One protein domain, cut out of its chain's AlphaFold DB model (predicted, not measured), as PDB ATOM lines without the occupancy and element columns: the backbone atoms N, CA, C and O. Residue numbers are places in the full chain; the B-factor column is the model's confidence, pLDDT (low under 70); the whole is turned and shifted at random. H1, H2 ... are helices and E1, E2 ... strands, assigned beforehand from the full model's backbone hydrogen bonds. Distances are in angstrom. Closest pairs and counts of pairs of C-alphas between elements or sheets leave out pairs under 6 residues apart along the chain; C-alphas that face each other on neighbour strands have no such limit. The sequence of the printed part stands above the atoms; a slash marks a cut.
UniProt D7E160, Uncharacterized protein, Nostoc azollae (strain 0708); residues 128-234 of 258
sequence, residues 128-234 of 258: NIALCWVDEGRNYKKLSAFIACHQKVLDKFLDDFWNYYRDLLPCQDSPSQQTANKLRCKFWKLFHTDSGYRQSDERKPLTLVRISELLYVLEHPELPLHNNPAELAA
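AT A GLANCE: This is residues 128 to 234 of the 258 residues of an uncharacterized protein of Nostoc azollae (strain 0708) (UniProt D7E160). Four helices, H1, H2, H4 and H5, stand side by side as a small up-and-down bundle, a ring of two helical hairpins in which the long H2 and H4 reach farther than the short H1. At the end of the bundle where H1 begins and H2 ends lie E1, H3, H6 and the winding residues 215 to 227, and residues 229 to 234 of H7 stick out freely. The printed part has 107 residues, mostly helix, in the order E1, H1, H2, H3, H4, H5, H6, H7; E1 pairs with no named strand. The whole is compact, with a radius of gyration of the C-alphas of 14.5 A and spans of 41 by 36 by 21 A.

IN THESE COORDINATES: The longest helix, H2, covers residues 148 to 168 and 30.5 A, from C-alpha 148 at (42.791, 106.992, 11.815) to C-alpha 168 at (46.088, 88.614, 35.873). H4, residues 177 to 192, is 22.1 A long, H5, residues 198 to 208, 16.0 A, and H1, residues 133 to 141, 12.5 A. The short elements are E1, residues 129 to 131, H3, residues 170 to 173, and H6, residues 211 to 214. H7, residues 228 to 234, measures 9.4 A and ends with C-alpha 234 at (46.892, 108.647, 51.310).

HOW THE PARTS SIT: H2 and H1 form a hairpin and touch, closest at the C-alphas of Tyr 165 and Trp 133, 7.3 A apart, at a shallow tilt of 5 degrees, opposite ways. With residues 160 to 168 alone H2 touches H4, at a shallow tilt of 14 degrees, opposite ways; the closest C-alphas, of Leu 168 and Leu 183, are 7.2 A apart. H4 and H5 form the other hairpin, at a shallow tilt of 30 degrees, and the C-alphas of Phe 191 and Lys 204 come closest, at 5.3 A. H1 and H5 only just touch, with 3 pairs of C-alphas within 8 A, the closest those of Tyr 140 and Ser 200 at 7.1 A. H3 is close to H4 but not clearly touching, with C-alphas 171 and 179 closest at 7.1 A. The closest C-alphas of E1 and H6, of Ala 130 and Glu 213, are 4.5 A apart. H6 and H7 are apart. In H2, H4 and H7 every O i to N i+4 pair is within hydrogen-bond range, against 4 of 5 in H1 and 5 of 7 in H5; H3 and H6 are too short for such a pair.

THE WHOLE: The two C-alphas farthest apart, of Ile 147 and Ser 176, are 42.0 A apart. The printed part has no cut, and its one long link joins H6 to H7. The mean pLDDT of the printed part is 87.3; residues 128 to 129 and 227 to 234 are under 70.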
ATOM      1  N   ASN A 128      62.752  93.959  46.374       63.53
ATOM      2  CA  ASN A 128      61.536  93.394  45.795       63.53
ATOM      3  C   ASN A 128      60.509  94.498  45.514       63.53
ATOM      4  O   ASN A 128      59.858  95.015  46.428       63.53
ATOM      5  N   ILE A 129      60.351  94.857  44.235       68.56
ATOM      6  CA  ILE A 129      59.396  95.871  43.768       68.56
ATOM      7  C   ILE A 129      58.472  95.288  42.715       68.56
ATOM      8  O   ILE A 129      58.910  94.669  41.747       68.56
ATOM      9  N   ALA A 130      57.185  95.575  42.884       76.50
ATOM     10  CA  ALA A 130      56.160  95.330  41.893       76.50
ATOM     11  C   ALA A 130      55.723  96.660  41.259       76.50
ATOM     12  O   ALA A 130      55.576  97.683  41.932       76.50
ATOM     13  N   LEU A 131      55.510  96.672  39.946       81.94
ATOM     14  CA  LEU A 131      55.057  97.874  39.241       81.94
ATOM     15  C   LEU A 131      53.536  97.900  39.075       81.94
ATOM     16  O   LEU A 131      52.897  96.886  38.802       81.94
ATOM     17  N   CYS A 132      52.964  99.097  39.200       83.06
ATOM     18  CA  CYS A 132      51.544  99.350  38.995       83.06
ATOM     19  C   CYS A 132      51.169  99.201  37.513       83.06
ATOM     20  O   CYS A 132      51.583  99.989  36.657       83.06
ATOM     21  N   TRP A 133      50.307  98.231  37.209       89.25
ATOM     22  CA  TRP A 133      49.824  97.982  35.850       89.25
ATOM     23  C   TRP A 133      49.011  99.139  35.275       89.25
ATOM     24  O   TRP A 133      49.044  99.383  34.068       89.25
ATOM     25  N   VAL A 134      48.283  99.868  36.124       86.06
ATOM     26  CA  VAL A 134      47.478 101.006  35.668       86.06
ATOM     27  C   VAL A 134      48.372 102.153  35.206       86.06
ATOM     28  O   VAL A 134      48.091 102.770  34.175       86.06
ATOM     29  N   ASP A 135      49.478 102.398  35.906       82.31
ATOM     30  CA  ASP A 135      50.451 103.405  35.488       82.31
ATOM     31  C   ASP A 135      51.192 102.994  34.223       82.31
ATOM     32  O   ASP A 135      51.390 103.830  33.336       82.31
ATOM     33  N   GLU A 136      51.499 101.705  34.060       89.38
ATOM     34  CA  GLU A 136      52.049 101.224  32.794       89.38
ATOM     35  C   GLU A 136      51.060 101.447  31.637       89.38
ATOM     36  O   GLU A 136      51.441 101.990  30.600       89.38
ATOM     37  N   GLY A 137      49.768 101.156  31.833       90.38
ATOM     38  CA  GLY A 137      48.716 101.413  30.843       90.38
ATOM     39  C   GLY A 137      48.556 102.897  30.487       90.38
ATOM     40  O   GLY A 137      48.353 103.254  29.321       90.38
ATOM     41  N   ARG A 138      48.716 103.801  31.464       87.00
ATOM     42  CA  ARG A 138      48.680 105.260  31.244       87.00
ATOM     43  C   ARG A 138      49.769 105.736  30.289       87.00
ATOM     44  O   ARG A 138      49.532 106.697  29.556       87.00
ATOM     45  N   ASN A 139      50.928 105.082  30.260       89.38
ATOM     46  CA  ASN A 139      52.004 105.443  29.336       89.38
ATOM     47  C   ASN A 139      51.599 105.230  27.869       89.38
ATOM     48  O   ASN A 139      51.982 106.023  27.011       89.38
ATOM     49  N   TYR A 140      50.758 104.231  27.590       92.12
ATOM     50  CA  TYR A 140      50.206 103.982  26.257       92.12
ATOM     51  C   TYR A 140      49.024 104.893  25.923       92.12
ATOM     52  O   TYR A 140      48.929 105.392  24.804       92.12
ATOM     53  N   LYS A 141      48.152 105.183  26.898       88.69
ATOM     54  CA  LYS A 141      47.008 106.097  26.710       88.69
ATOM     55  C   LYS A 141      47.437 107.523  26.326       88.69
ATOM     56  O   LYS A 141      46.675 108.238  25.688       88.69
ATOM     57  N   LYS A 142      48.649 107.936  26.707       87.81
ATOM     58  CA  LYS A 142      49.224 109.255  26.382       87.81
ATOM     59  C   LYS A 142      49.794 109.359  24.957       87.81
ATOM     60  O   LYS A 142      50.174 110.456  24.550       87.81
ATOM     61  N   LEU A 143      49.886 108.257  24.204       90.38
ATOM     62  CA  LEU A 143      50.441 108.280  22.846       90.38
ATOM     63  C   LEU A 143      49.517 109.052  21.897       90.38
ATOM     64  O   LEU A 143      48.299 108.900  21.916       90.38
ATOM     65  N   SER A 144      50.110 109.880  21.035       85.31
ATOM     66  CA  SER A 144      49.363 110.805  20.177       85.31
ATOM     67  C   SER A 144      49.171 110.229  18.774       85.31
ATOM     68  O   SER A 144      49.935 110.513  17.851       85.31
ATOM     69  N   ALA A 145      48.129 109.412  18.606       87.38
ATOM     70  CA  ALA A 145      47.744 108.860  17.310       87.38
ATOM     71  C   ALA A 145      46.803 109.824  16.560       87.38
ATOM     72  O   ALA A 145      45.594 109.840  16.785       87.38
ATOM     73  N   PHE A 146      47.348 110.639  15.652       87.19
ATOM     74  CA  PHE A 146      46.561 111.641  14.907       87.19
ATOM     75  C   PHE A 146      45.866 111.098  13.649       87.19
ATOM     76  O   PHE A 146      44.923 111.708  13.156       87.19
ATOM     77  N   ILE A 147      46.327 109.962  13.116       91.06
ATOM     78  CA  ILE A 147      45.803 109.369  11.877       91.06
ATOM     79  C   ILE A 147      44.937 108.157  12.224       91.06
ATOM     80  O   ILE A 147      45.316 107.339  13.063       91.06
ATOM     81  N   ALA A 148      43.806 108.008  11.532       92.88
ATOM     82  CA  ALA A 148      42.791 106.992  11.815       92.88
ATOM     83  C   ALA A 148      43.322 105.545  11.848       92.88
ATOM     84  O   ALA A 148      42.857 104.738  12.650       92.88
ATOM     85  N   CYS A 149      44.295 105.190  11.000       92.50
ATOM     86  CA  CYS A 149      44.896 103.853  11.033       92.50
ATOM     87  C   CYS A 149      45.662 103.604  12.343       92.50
ATOM     88  O   CYS A 149      45.465 102.565  12.966       92.50
ATOM     89  N   HIS A 150      46.460 104.570  12.807       93.81
ATOM     90  CA  HIS A 150      47.192 104.469  14.071       93.81
ATOM     91  C   HIS A 150      46.261 104.520  15.286       93.81
ATOM     92  O   HIS A 150      46.522 103.835  16.267       93.81
ATOM     93  N   GLN A 151      45.158 105.273  15.216       93.38
ATOM     94  CA  GLN A 151      44.137 105.284  16.271       93.38
ATOM     95  C   GLN A 151      43.536 103.894  16.467       93.38
ATOM     96  O   GLN A 151      43.533 103.387  17.579       93.38
ATOM     97  N   LYS A 152      43.135 103.227  15.375       94.94
ATOM     98  CA  LYS A 152      42.612 101.852  15.434       94.94
ATOM     99  C   LYS A 152      43.623 100.863  16.007       94.94
ATOM    100  O   LYS A 152      43.245  99.971  16.759       94.94
ATOM    101  N   VAL A 153      44.897 101.011  15.642       94.38
ATOM    102  CA  VAL A 153      45.984 100.181  16.176       94.38
ATOM    103  C   VAL A 153      46.159 100.413  17.680       94.38
ATOM    104  O   VAL A 153      46.223  99.445  18.437       94.38
ATOM    105  N   LEU A 154      46.192 101.673  18.120       94.19
ATOM    106  CA  LEU A 154      46.350 102.035  19.528       94.19
ATOM    107  C   LEU A 154      45.141 101.608  20.372       94.19
ATOM    108  O   LEU A 154      45.333 101.039  21.443       94.19
ATOM    109  N   ASP A 155      43.920 101.819  19.881       94.00
ATOM    110  CA  ASP A 155      42.684 101.390  20.547       94.00
ATOM    111  C   ASP A 155      42.672  99.875  20.744       94.00
ATOM    112  O   ASP A 155      42.476  99.392  21.859       94.00
ATOM    113  N   LYS A 156      42.976  99.122  19.679       94.75
ATOM    114  CA  LYS A 156      43.076  97.665  19.755       94.75
ATOM    115  C   LYS A 156      44.135  97.223  20.763       94.75
ATOM    116  O   LYS A 156      43.893  96.299  21.534       94.75
ATOM    117  N   PHE A 157      45.303  97.864  20.757       95.56
ATOM    118  CA  PHE A 157      46.361  97.551  21.710       95.56
ATOM    119  C   PHE A 157      45.921  97.813  23.156       95.56
ATOM    120  O   PHE A 157      46.173  96.980  24.018       95.56
ATOM    121  N   LEU A 158      45.250  98.936  23.430       95.12
ATOM    122  CA  LEU A 158      44.738  99.252  24.767       95.12
ATOM    123  C   LEU A 158      43.674  98.244  25.219       95.12
ATOM    124  O   LEU A 158      43.687  97.830  26.377       95.12
ATOM    125  N   ASP A 159      42.796  97.800  24.319       95.69
ATOM    126  CA  ASP A 159      41.828  96.742  24.621       95.69
ATOM    127  C   ASP A 159      42.536  95.421  24.964       95.69
ATOM    128  O   ASP A 159      42.228  94.794  25.981       95.69
ATOM    129  N   ASP A 160      43.527  95.021  24.160       96.19
ATOM    130  CA  ASP A 160      44.333  93.816  24.385       96.19
ATOM    131  C   ASP A 160      45.158  93.917  25.693       96.19
ATOM    132  O   ASP A 160      45.251  92.944  26.444       96.19
ATOM    133  N   PHE A 161      45.675  95.104  26.027       96.38
ATOM    134  CA  PHE A 161      46.359  95.400  27.290       96.38
ATOM    135  C   PHE A 161      45.433  95.231  28.496       96.38
ATOM    136  O   PHE A 161      45.777  94.542  29.456       96.38
ATOM    137  N   TRP A 162      44.232  95.811  28.461       95.38
ATOM    138  CA  TRP A 162      43.298  95.695  29.581       95.38
ATOM    139  C   TRP A 162      42.674  94.302  29.691       95.38
ATOM    140  O   TRP A 162      42.341  93.872  30.796       95.38
ATOM    141  N   ASN A 163      42.547  93.570  28.581       96.00
ATOM    142  CA  ASN A 163      42.231  92.141  28.608       96.00
ATOM    143  C   ASN A 163      43.325  91.359  29.341       96.00
ATOM    144  O   ASN A 163      43.010  90.569  30.226       96.00
ATOM    145  N   TYR A 164      44.596  91.630  29.034       96.50
ATOM    146  CA  TYR A 164      45.718  91.012  29.735       96.50
ATOM    147  C   TYR A 164      45.723  91.341  31.235       96.50
ATOM    148  O   TYR A 164      45.861  90.440  32.056       96.50
ATOM    149  N   TYR A 165      45.491  92.602  31.608       94.69
ATOM    150  CA  TYR A 165      45.341  92.998  33.011       94.69
ATOM    151  C   TYR A 165      44.233  92.208  33.723       94.69
ATOM    152  O   TYR A 165      44.433  91.704  34.825       94.69
ATOM    153  N   ARG A 166      43.063  92.051  33.087       93.94
ATOM    154  CA  ARG A 166      41.963  91.255  33.649       93.94
ATOM    155  C   ARG A 166      42.320  89.778  33.788       93.94
ATOM    156  O   ARG A 166      41.882  89.159  34.748       93.94
ATOM    157  N   ASP A 167      43.129  89.233  32.882       93.62
ATOM    158  CA  ASP A 167      43.627  87.856  32.973       93.62
ATOM    159  C   ASP A 167      44.590  87.641  34.160       93.62
ATOM    160  O   ASP A 167      44.764  86.499  34.588       93.62
ATOM    161  N   LEU A 168      45.218  88.699  34.692       92.19
ATOM    162  CA  LEU A 168      46.088  88.614  35.873       92.19
ATOM    163  C   LEU A 168      45.291  88.464  37.178       92.19
ATOM    164  O   LEU A 168      45.760  87.774  38.080       92.19
ATOM    165  N   LEU A 169      44.095  89.060  37.277       88.50
ATOM    166  CA  LEU A 169      43.292  89.080  38.512       88.50
ATOM    167  C   LEU A 169      42.995  87.670  39.070       88.50
ATOM    168  O   LEU A 169      43.267  87.442  40.246       88.50
ATOM    169  N   PRO A 170      42.554  86.674  38.268       87.19
ATOM    170  CA  PRO A 170      42.279  85.329  38.785       87.19
ATOM    171  C   PRO A 170      43.510  84.595  39.336       87.19
ATOM    172  O   PRO A 170      43.368  83.618  40.069       87.19
ATOM    173  N   CYS A 171      44.727  85.020  38.973       81.56
ATOM    174  CA  CYS A 171      45.953  84.422  39.500       81.56
ATOM    175  C   CYS A 171      46.123  84.688  41.003       81.56
ATOM    176  O   CYS A 171      46.803  83.910  41.669       81.56
ATOM    177  N   GLN A 172      45.496  85.746  41.528       78.00
ATOM    178  CA  GLN A 172      45.531  86.088  42.951       78.00
ATOM    179  C   GLN A 172      44.717  85.090  43.790       78.00
ATOM    180  O   GLN A 172      45.151  84.683  44.863       78.00
ATOM    181  N   ASP A 173      43.580  84.626  43.260       83.06
ATOM    182  CA  ASP A 173      42.679  83.694  43.951       83.06
ATOM    183  C   ASP A 173      43.093  82.222  43.794       83.06
ATOM    184  O   ASP A 173      42.758  81.368  44.616       83.06
ATOM    185  N   SER A 174      43.764  81.875  42.695       84.19
ATOM    186  CA  SER A 174      44.138  80.491  42.372       84.19
ATOM    187  C   SER A 174      45.484  80.435  41.644       84.19
ATOM    188  O   SER A 174      45.539  80.159  40.435       84.19
ATOM    189  N   PRO A 175      46.593  80.692  42.363       86.25
ATOM    190  CA  PRO A 175      47.923  80.681  41.779       86.25
ATOM    191  C   PRO A 175      48.288  79.270  41.311       86.25
ATOM    192  O   PRO A 175      48.176  78.286  42.041       86.25
ATOM    193  N   SER A 176      48.751  79.158  40.067       91.06
ATOM    194  CA  SER A 176      49.323  77.914  39.557       91.06
ATOM    195  C   SER A 176      50.443  78.200  38.570       91.06
ATOM    196  O   SER A 176      50.363  79.137  37.769       91.06
ATOM    197  N   GLN A 177      51.466  77.342  38.562       90.31
ATOM    198  CA  GLN A 177      52.587  77.482  37.634       90.31
ATOM    199  C   GLN A 177      52.131  77.441  36.168       90.31
ATOM    200  O   GLN A 177      52.683  78.131  35.311       90.31
ATOM    201  N   GLN A 178      51.094  76.654  35.865       92.06
ATOM    202  CA  GLN A 178      50.544  76.565  34.517       92.06
ATOM    203  C   GLN A 178      49.879  77.883  34.093       92.06
ATOM    204  O   GLN A 178      50.097  78.338  32.968       92.06
ATOM    205  N   THR A 179      49.090  78.503  34.975       91.00
ATOM    206  CA  THR A 179      48.483  79.820  34.732       91.00
ATOM    207  C   THR A 179      49.561  80.894  34.603       91.00
ATOM    208  O   THR A 179      49.549  81.637  33.623       91.00
ATOM    209  N   ALA A 180      50.556  80.912  35.493       92.81
ATOM    210  CA  ALA A 180      51.672  81.856  35.442       92.81
ATOM    211  C   ALA A 180      52.459  81.760  34.124       92.81
ATOM    212  O   ALA A 180      52.718  82.770  33.473       92.81
ATOM    213  N   ASN A 181      52.781  80.548  33.661       94.69
ATOM    214  CA  ASN A 181      53.469  80.354  32.382       94.69
ATOM    215  C   ASN A 181      52.617  80.828  31.193       94.69
ATOM    216  O   ASN A 181      53.134  81.482  30.288       94.69
ATOM    217  N   LYS A 182      51.301  80.567  31.204       95.00
ATOM    218  CA  LYS A 182      50.378  81.088  30.179       95.00
ATOM    219  C   LYS A 182      50.347  82.618  30.172       95.00
ATOM    220  O   LYS A 182      50.360  83.211  29.095       95.00
ATOM    221  N   LEU A 183      50.333  83.253  31.344       96.12
ATOM    222  CA  LEU A 183      50.344  84.711  31.491       96.12
ATOM    223  C   LEU A 183      51.673  85.324  31.037       96.12
ATOM    224  O   LEU A 183      51.650  86.332  30.333       96.12
ATOM    225  N   ARG A 184      52.815  84.688  31.324       96.38
ATOM    226  CA  ARG A 184      54.124  85.090  30.777       96.38
ATOM    227  C   ARG A 184      54.145  84.993  29.246       96.38
ATOM    228  O   ARG A 184      54.579  85.925  28.577       96.38
ATOM    229  N   CYS A 185      53.610  83.921  28.660       95.81
ATOM    230  CA  CYS A 185      53.513  83.798  27.199       95.81
ATOM    231  C   CYS A 185      52.592  84.861  26.575       95.81
ATOM    232  O   CYS A 185      52.928  85.439  25.541       95.81
ATOM    233  N   LYS A 186      51.437  85.138  27.198       96.69
ATOM    234  CA  LYS A 186      50.522  86.206  26.762       96.69
ATOM    235  C   LYS A 186      51.194  87.582  26.821       96.69
ATOM    236  O   LYS A 186      51.051  88.338  25.864       96.69
ATOM    237  N   PHE A 187      51.966  87.864  27.875       97.19
ATOM    238  CA  PHE A 187      52.759  89.090  28.002       97.19
ATOM    239  C   PHE A 187      53.712  89.259  26.818       97.19
ATOM    240  O   PHE A 187      53.640  90.251  26.095       97.19
ATOM    241  N   TRP A 188      54.557  88.255  26.566       96.25
ATOM    242  CA  TRP A 188      55.512  88.297  25.460       96.25
ATOM    243  C   TRP A 188      54.821  88.506  24.119       96.25
ATOM    244  O   TRP A 188      55.254  89.338  23.329       96.25
ATOM    245  N   LYS A 189      53.702  87.819  23.875       95.75
ATOM    246  CA  LYS A 189      52.927  88.011  22.648       95.75
ATOM    247  C   LYS A 189      52.416  89.450  22.509       95.75
ATOM    248  O   LYS A 189      52.510  90.012  21.421       95.75
ATOM    249  N   LEU A 190      51.889  90.040  23.581       96.31
ATOM    250  CA  LEU A 190      51.332  91.393  23.559       96.31
ATOM    251  C   LEU A 190      52.400  92.461  23.271       96.31
ATOM    252  O   LEU A 190      52.184  93.331  22.429       96.31
ATOM    253  N   PHE A 191      53.555  92.381  23.936       96.19
ATOM    254  CA  PHE A 191      54.582  93.428  23.867       96.19
ATOM    255  C   PHE A 191      55.657  93.189  22.795       96.19
ATOM    256  O   PHE A 191      56.322  94.137  22.395       96.19
ATOM    257  N   HIS A 192      55.824  91.971  22.277       92.81
ATOM    258  CA  HIS A 192      56.794  91.696  21.205       92.81
ATOM    259  C   HIS A 192      56.199  91.877  19.794       92.81
ATOM    260  O   HIS A 192      56.935  91.996  18.815       92.81
ATOM    261  N   THR A 193      54.869  91.895  19.658       90.44
ATOM    262  CA  THR A 193      54.221  92.043  18.347       90.44
ATOM    263  C   THR A 193      54.360  93.478  17.836       90.44
ATOM    264  O   THR A 193      53.859  94.411  18.469       90.44
ATOM    265  N   ASP A 194      54.993  93.642  16.673       90.12
ATOM    266  CA  ASP A 194      55.041  94.910  15.940       90.12
ATOM    267  C   ASP A 194      53.625  95.304  15.492       90.12
ATOM    268  O   ASP A 194      52.877  94.494  14.937       90.12
ATOM    269  N   SER A 195      53.233  96.538  15.794       88.81
ATOM    270  CA  SER A 195      51.917  97.079  15.465       88.81
ATOM    271  C   SER A 195      51.902  97.945  14.206       88.81
ATOM    272  O   SER A 195      50.823  98.319  13.743       88.81
ATOM    273  N   GLY A 196      53.074  98.279  13.657       89.69
ATOM    274  CA  GLY A 196      53.233  99.244  12.572       89.69
ATOM    275  C   GLY A 196      52.988 100.694  13.003       89.69
ATOM    276  O   GLY A 196      52.984 101.591  12.160       89.69
ATOM    277  N   TYR A 197      52.788 100.946  14.301       93.56
ATOM    278  CA  TYR A 197      52.642 102.277  14.871       93.56
ATOM    279  C   TYR A 197      53.862 102.601  15.730       93.56
ATOM    280  O   TYR A 197      53.920 102.277  16.917       93.56
ATOM    281  N   ARG A 198      54.805 103.333  15.126       92.81
ATOM    282  CA  ARG A 198      56.129 103.632  15.688       92.81
ATOM    283  C   ARG A 198      56.125 103.995  17.178       92.81
ATOM    284  O   ARG A 198      56.904 103.419  17.919       92.81
ATOM    285  N   GLN A 199      55.253 104.899  17.637       92.75
ATOM    286  CA  GLN A 199      55.249 105.305  19.053       92.75
ATOM    287  C   GLN A 199      54.869 104.155  20.003       92.75
ATOM    288  O   GLN A 199      55.388 104.074  21.112       92.75
ATOM    289  N   SER A 200      53.963 103.263  19.585       91.94
ATOM    290  CA  SER A 200      53.640 102.057  20.355       91.94
ATOM    291  C   SER A 200      54.820 101.087  20.344       91.94
ATOM    292  O   SER A 200      55.204 100.578  21.395       91.94
ATOM    293  N   ASP A 201      55.441 100.887  19.182       93.75
ATOM    294  CA  ASP A 201      56.541  99.932  19.010       93.75
ATOM    295  C   ASP A 201      57.856 100.398  19.664       93.75
ATOM    296  O   ASP A 201      58.642  99.572  20.111       93.75
ATOM    297  N   GLU A 202      58.061 101.707  19.833       94.12
ATOM    298  CA  GLU A 202      59.138 102.287  20.650       94.12
ATOM    299  C   GLU A 202      58.852 102.177  22.157       94.12
ATOM    300  O   GLU A 202      59.777 102.066  22.963       94.12
ATOM    301  N   ARG A 203      57.574 102.186  22.560       94.19
ATOM    302  CA  ARG A 203      57.176 102.101  23.971       94.19
ATOM    303  C   ARG A 203      57.251 100.674  24.516       94.19
ATOM    304  O   ARG A 203      57.709 100.492  25.642       94.19
ATOM    305  N   LYS A 204      56.841  99.666  23.738       94.88
ATOM    306  CA  LYS A 204      56.792  98.256  24.175       94.88
ATOM    307  C   LYS A 204      58.121  97.708  24.724       94.88
ATOM    308  O   LYS A 204      58.078  97.061  25.770       94.88
ATOM    309  N   PRO A 205      59.300  97.984  24.126       94.69
ATOM    310  CA  PRO A 205      60.585  97.572  24.692       94.69
ATOM    311  C   PRO A 205      60.831  98.096  26.111       94.69
ATOM    312  O   PRO A 205      61.389  97.374  26.934       94.69
ATOM    313  N   LEU A 206      60.365  99.309  26.432       93.88
ATOM    314  CA  LEU A 206      60.492  99.879  27.779       93.88
ATOM    315  C   LEU A 206      59.649  99.118  28.812       93.88
ATOM    316  O   LEU A 206      60.023  99.050  29.978       93.88
ATOM    317  N   THR A 207      58.534  98.521  28.389       94.50
ATOM    318  CA  THR A 207      57.732  97.626  29.231       94.50
ATOM    319  C   THR A 207      58.377  96.244  29.347       94.50
ATOM    320  O   THR A 207      58.392  95.666  30.430       94.50
ATOM    321  N   LEU A 208      58.960  95.718  28.260       94.00
ATOM    322  CA  LEU A 208      59.628  94.409  28.253       94.00
ATOM    323  C   LEU A 208      60.795  94.339  29.245       94.00
ATOM    324  O   LEU A 208      60.941  93.332  29.932       94.00
ATOM    325  N   VAL A 209      61.592  95.406  29.368       93.38
ATOM    326  CA  VAL A 209      62.711  95.441  30.330       93.38
ATOM    327  C   VAL A 209      62.260  95.456  31.798       93.38
ATOM    328  O   VAL A 209      63.091  95.272  32.676       93.38
ATOM    329  N   ARG A 210      60.961  95.652  32.066       90.06
ATOM    330  CA  ARG A 210      60.346  95.713  33.407       90.06
ATOM    331  C   ARG A 210      59.497  94.484  33.728       90.06
ATOM    332  O   ARG A 210      58.665  94.514  34.630       90.06
ATOM    333  N   ILE A 211      59.637  93.415  32.940       93.12
ATOM    334  CA  ILE A 211      58.802  92.215  33.053       93.12
ATOM    335  C   ILE A 211      58.871  91.583  34.447       93.12
ATOM    336  O   ILE A 211      57.844  91.123  34.941       93.12
ATOM    337  N   SER A 212      60.047  91.581  35.081       89.75
ATOM    338  CA  SER A 212      60.253  91.058  36.435       89.75
ATOM    339  C   SER A 212      59.371  91.771  37.449       89.75
ATOM    340  O   SER A 212      58.648  91.117  38.192       89.75
ATOM    341  N   GLU A 213      59.367  93.103  37.429       86.19
ATOM    342  CA  GLU A 213      58.595  93.906  38.371       86.19
ATOM    343  C   GLU A 213      57.096  93.936  38.016       86.19
ATOM    344  O   GLU A 213      56.242  93.976  38.898       86.19
ATOM    345  N   LEU A 214      56.734  93.883  36.731       91.62
ATOM    346  CA  LEU A 214      55.330  93.861  36.293       91.62
ATOM    347  C   LEU A 214      54.648  92.508  36.542       91.62
ATOM    348  O   LEU A 214      53.452  92.461  36.830       91.62
ATOM    349  N   LEU A 215      55.380  91.399  36.424       93.38
ATOM    350  CA  LEU A 215      54.845  90.044  36.611       93.38
ATOM    351  C   LEU A 215      55.168  89.444  37.976       93.38
ATOM    352  O   LEU A 215      54.910  88.260  38.187       93.38
ATOM    353  N   TYR A 216      55.657  90.254  38.911       88.00
ATOM    354  CA  TYR A 216      56.007  89.807  40.254       88.00
ATOM    355  C   TYR A 216      54.814  89.186  41.009       88.00
ATOM    356  O   TYR A 216      54.964  88.213  41.742       88.00
ATOM    357  N   VAL A 217      53.591  89.646  40.718       86.50
ATOM    358  CA  VAL A 217      52.323  89.060  41.205       86.50
ATOM    359  C   VAL A 217      52.155  87.565  40.885       86.50
ATOM    360  O   VAL A 217      51.405  86.864  41.554       86.50
ATOM    361  N   LEU A 218      52.837  87.041  39.860       90.12
ATOM    362  CA  LEU A 218      52.773  85.616  39.518       90.12
ATOM    363  C   LEU A 218      53.546  84.740  40.512       90.12
ATOM    364  O   LEU A 218      53.306  83.535  40.575       90.12
ATOM    365  N   GLU A 219      54.488  85.336  41.239       85.62
ATOM    366  CA  GLU A 219      55.259  84.708  42.316       85.62
ATOM    367  C   GLU A 219      54.674  85.075  43.686       85.62
ATOM    368  O   GLU A 219      54.722  84.269  44.613       85.62
ATOM    369  N   HIS A 220      54.044  86.249  43.765       79.81
ATOM    370  CA  HIS A 220      53.438  86.829  44.958       79.81
ATOM    371  C   HIS A 220      51.976  87.244  44.698       79.81
ATOM    372  O   HIS A 220      51.685  88.435  44.534       79.81
ATOM    373  N   PRO A 221      51.040  86.276  44.613       82.62
ATOM    374  CA  PRO A 221      49.636  86.519  44.261       82.62
ATOM    375  C   PRO A 221      48.896  87.433  45.249       82.62
ATOM    376  O   PRO A 221      47.899  88.054  44.884       82.62
ATOM    377  N   GLU A 222      49.395  87.558  46.479       74.56
ATOM    378  CA  GLU A 222      48.885  88.471  47.501       74.56
ATOM    379  C   GLU A 222      49.077  89.956  47.160       74.56
ATOM    380  O   GLU A 222      48.433  90.814  47.765       74.56
ATOM    381  N   LEU A 223      49.966  90.282  46.217       75.00
ATOM    382  CA  LEU A 223      50.275  91.667  45.877       75.00
ATOM    383  C   LEU A 223      49.219  92.271  44.956       75.00
ATOM    384  O   LEU A 223      48.802  91.630  43.990       75.00
ATOM    385  N   PRO A 224      48.816  93.532  45.185       77.56
ATOM    386  CA  PRO A 224      47.879  94.195  44.298       77.56
ATOM    387  C   PRO A 224      48.537  94.544  42.954       77.56
ATOM    388  O   PRO A 224      49.709  94.897  42.881       77.56
ATOM    389  N   LEU A 225      47.751  94.521  41.874       81.38
ATOM    390  CA  LEU A 225      48.206  94.928  40.532       81.38
ATOM    391  C   LEU A 225      48.251  96.453  40.341       81.38
ATOM    392  O   LEU A 225      48.743  96.946  39.324       81.38
ATOM    393  N   HIS A 226      47.689  97.203  41.287       78.31
ATOM    394  CA  HIS A 226      47.602  98.656  41.258       78.31
ATOM    395  C   HIS A 226      47.786  99.246  42.652       78.31
ATOM    396  O   HIS A 226      47.532  98.607  43.671       78.31
ATOM    397  N   ASN A 227      48.166 100.514  42.696       69.12
ATOM    398  CA  ASN A 227      48.443 101.240  43.928       69.12
ATOM    399  C   ASN A 227      47.212 101.943  44.543       69.12
ATOM    400  O   ASN A 227      47.372 102.579  45.578       69.12
ATOM    401  N   ASN A 228      45.994 101.829  43.979       64.31
ATOM    402  CA  ASN A 228      44.801 102.513  44.534       64.31
ATOM    403  C   ASN A 228      44.589 102.373  46.038       64.31
ATOM    404  O   ASN A 228      44.244 103.381  46.637       64.31
ATOM    405  N   PRO A 229      44.753 101.199  46.679       57.78
ATOM    406  CA  PRO A 229      44.585 101.124  48.126       57.78
ATOM    407  C   PRO A 229      45.557 102.059  48.855       57.78
ATOM    408  O   PRO A 229      45.161 102.748  49.791       57.78
ATOM    409  N   ALA A 230      46.799 102.156  48.372       54.56
ATOM    410  CA  ALA A 230      47.795 103.082  48.896       54.56
ATOM    411  C   ALA A 230      47.454 104.549  48.561       54.56
ATOM    412  O   ALA A 230      47.587 105.419  49.419       54.56
ATOM    413  N   GLU A 231      46.956 104.841  47.352       53.56
ATOM    414  CA  GLU A 231      46.502 106.192  46.983       53.56
ATOM    415  C   GLU A 231      45.267 106.638  47.778       53.56
ATOM    416  O   GLU A 231      45.185 107.791  48.198       53.56
ATOM    417  N   LEU A 232      44.306 105.745  48.013       51.09
ATOM    418  CA  LEU A 232      43.083 106.016  48.759       51.09
ATOM    419  C   LEU A 232      43.364 106.158  50.254       51.09
ATOM    420  O   LEU A 232      42.789 107.040  50.887       51.09
ATOM    421  N   ALA A 233      44.278 105.358  50.809       45.62
ATOM    422  CA  ALA A 233      44.779 105.554  52.167       45.62
ATOM    423  C   ALA A 233      45.421 106.944  52.308       45.62
ATOM    424  O   ALA A 233      45.045 107.710  53.195       45.62
ATOM    425  N   ALA A 234      46.283 107.320  51.358       44.22
ATOM    426  CA  ALA A 234      46.892 108.647  51.310       44.22
ATOM    427  C   ALA A 234      45.859 109.784  51.194       44.22
ATOM    428  O   ALA A 234      45.968 110.802  51.875       44.22
TER     429      ALA A 234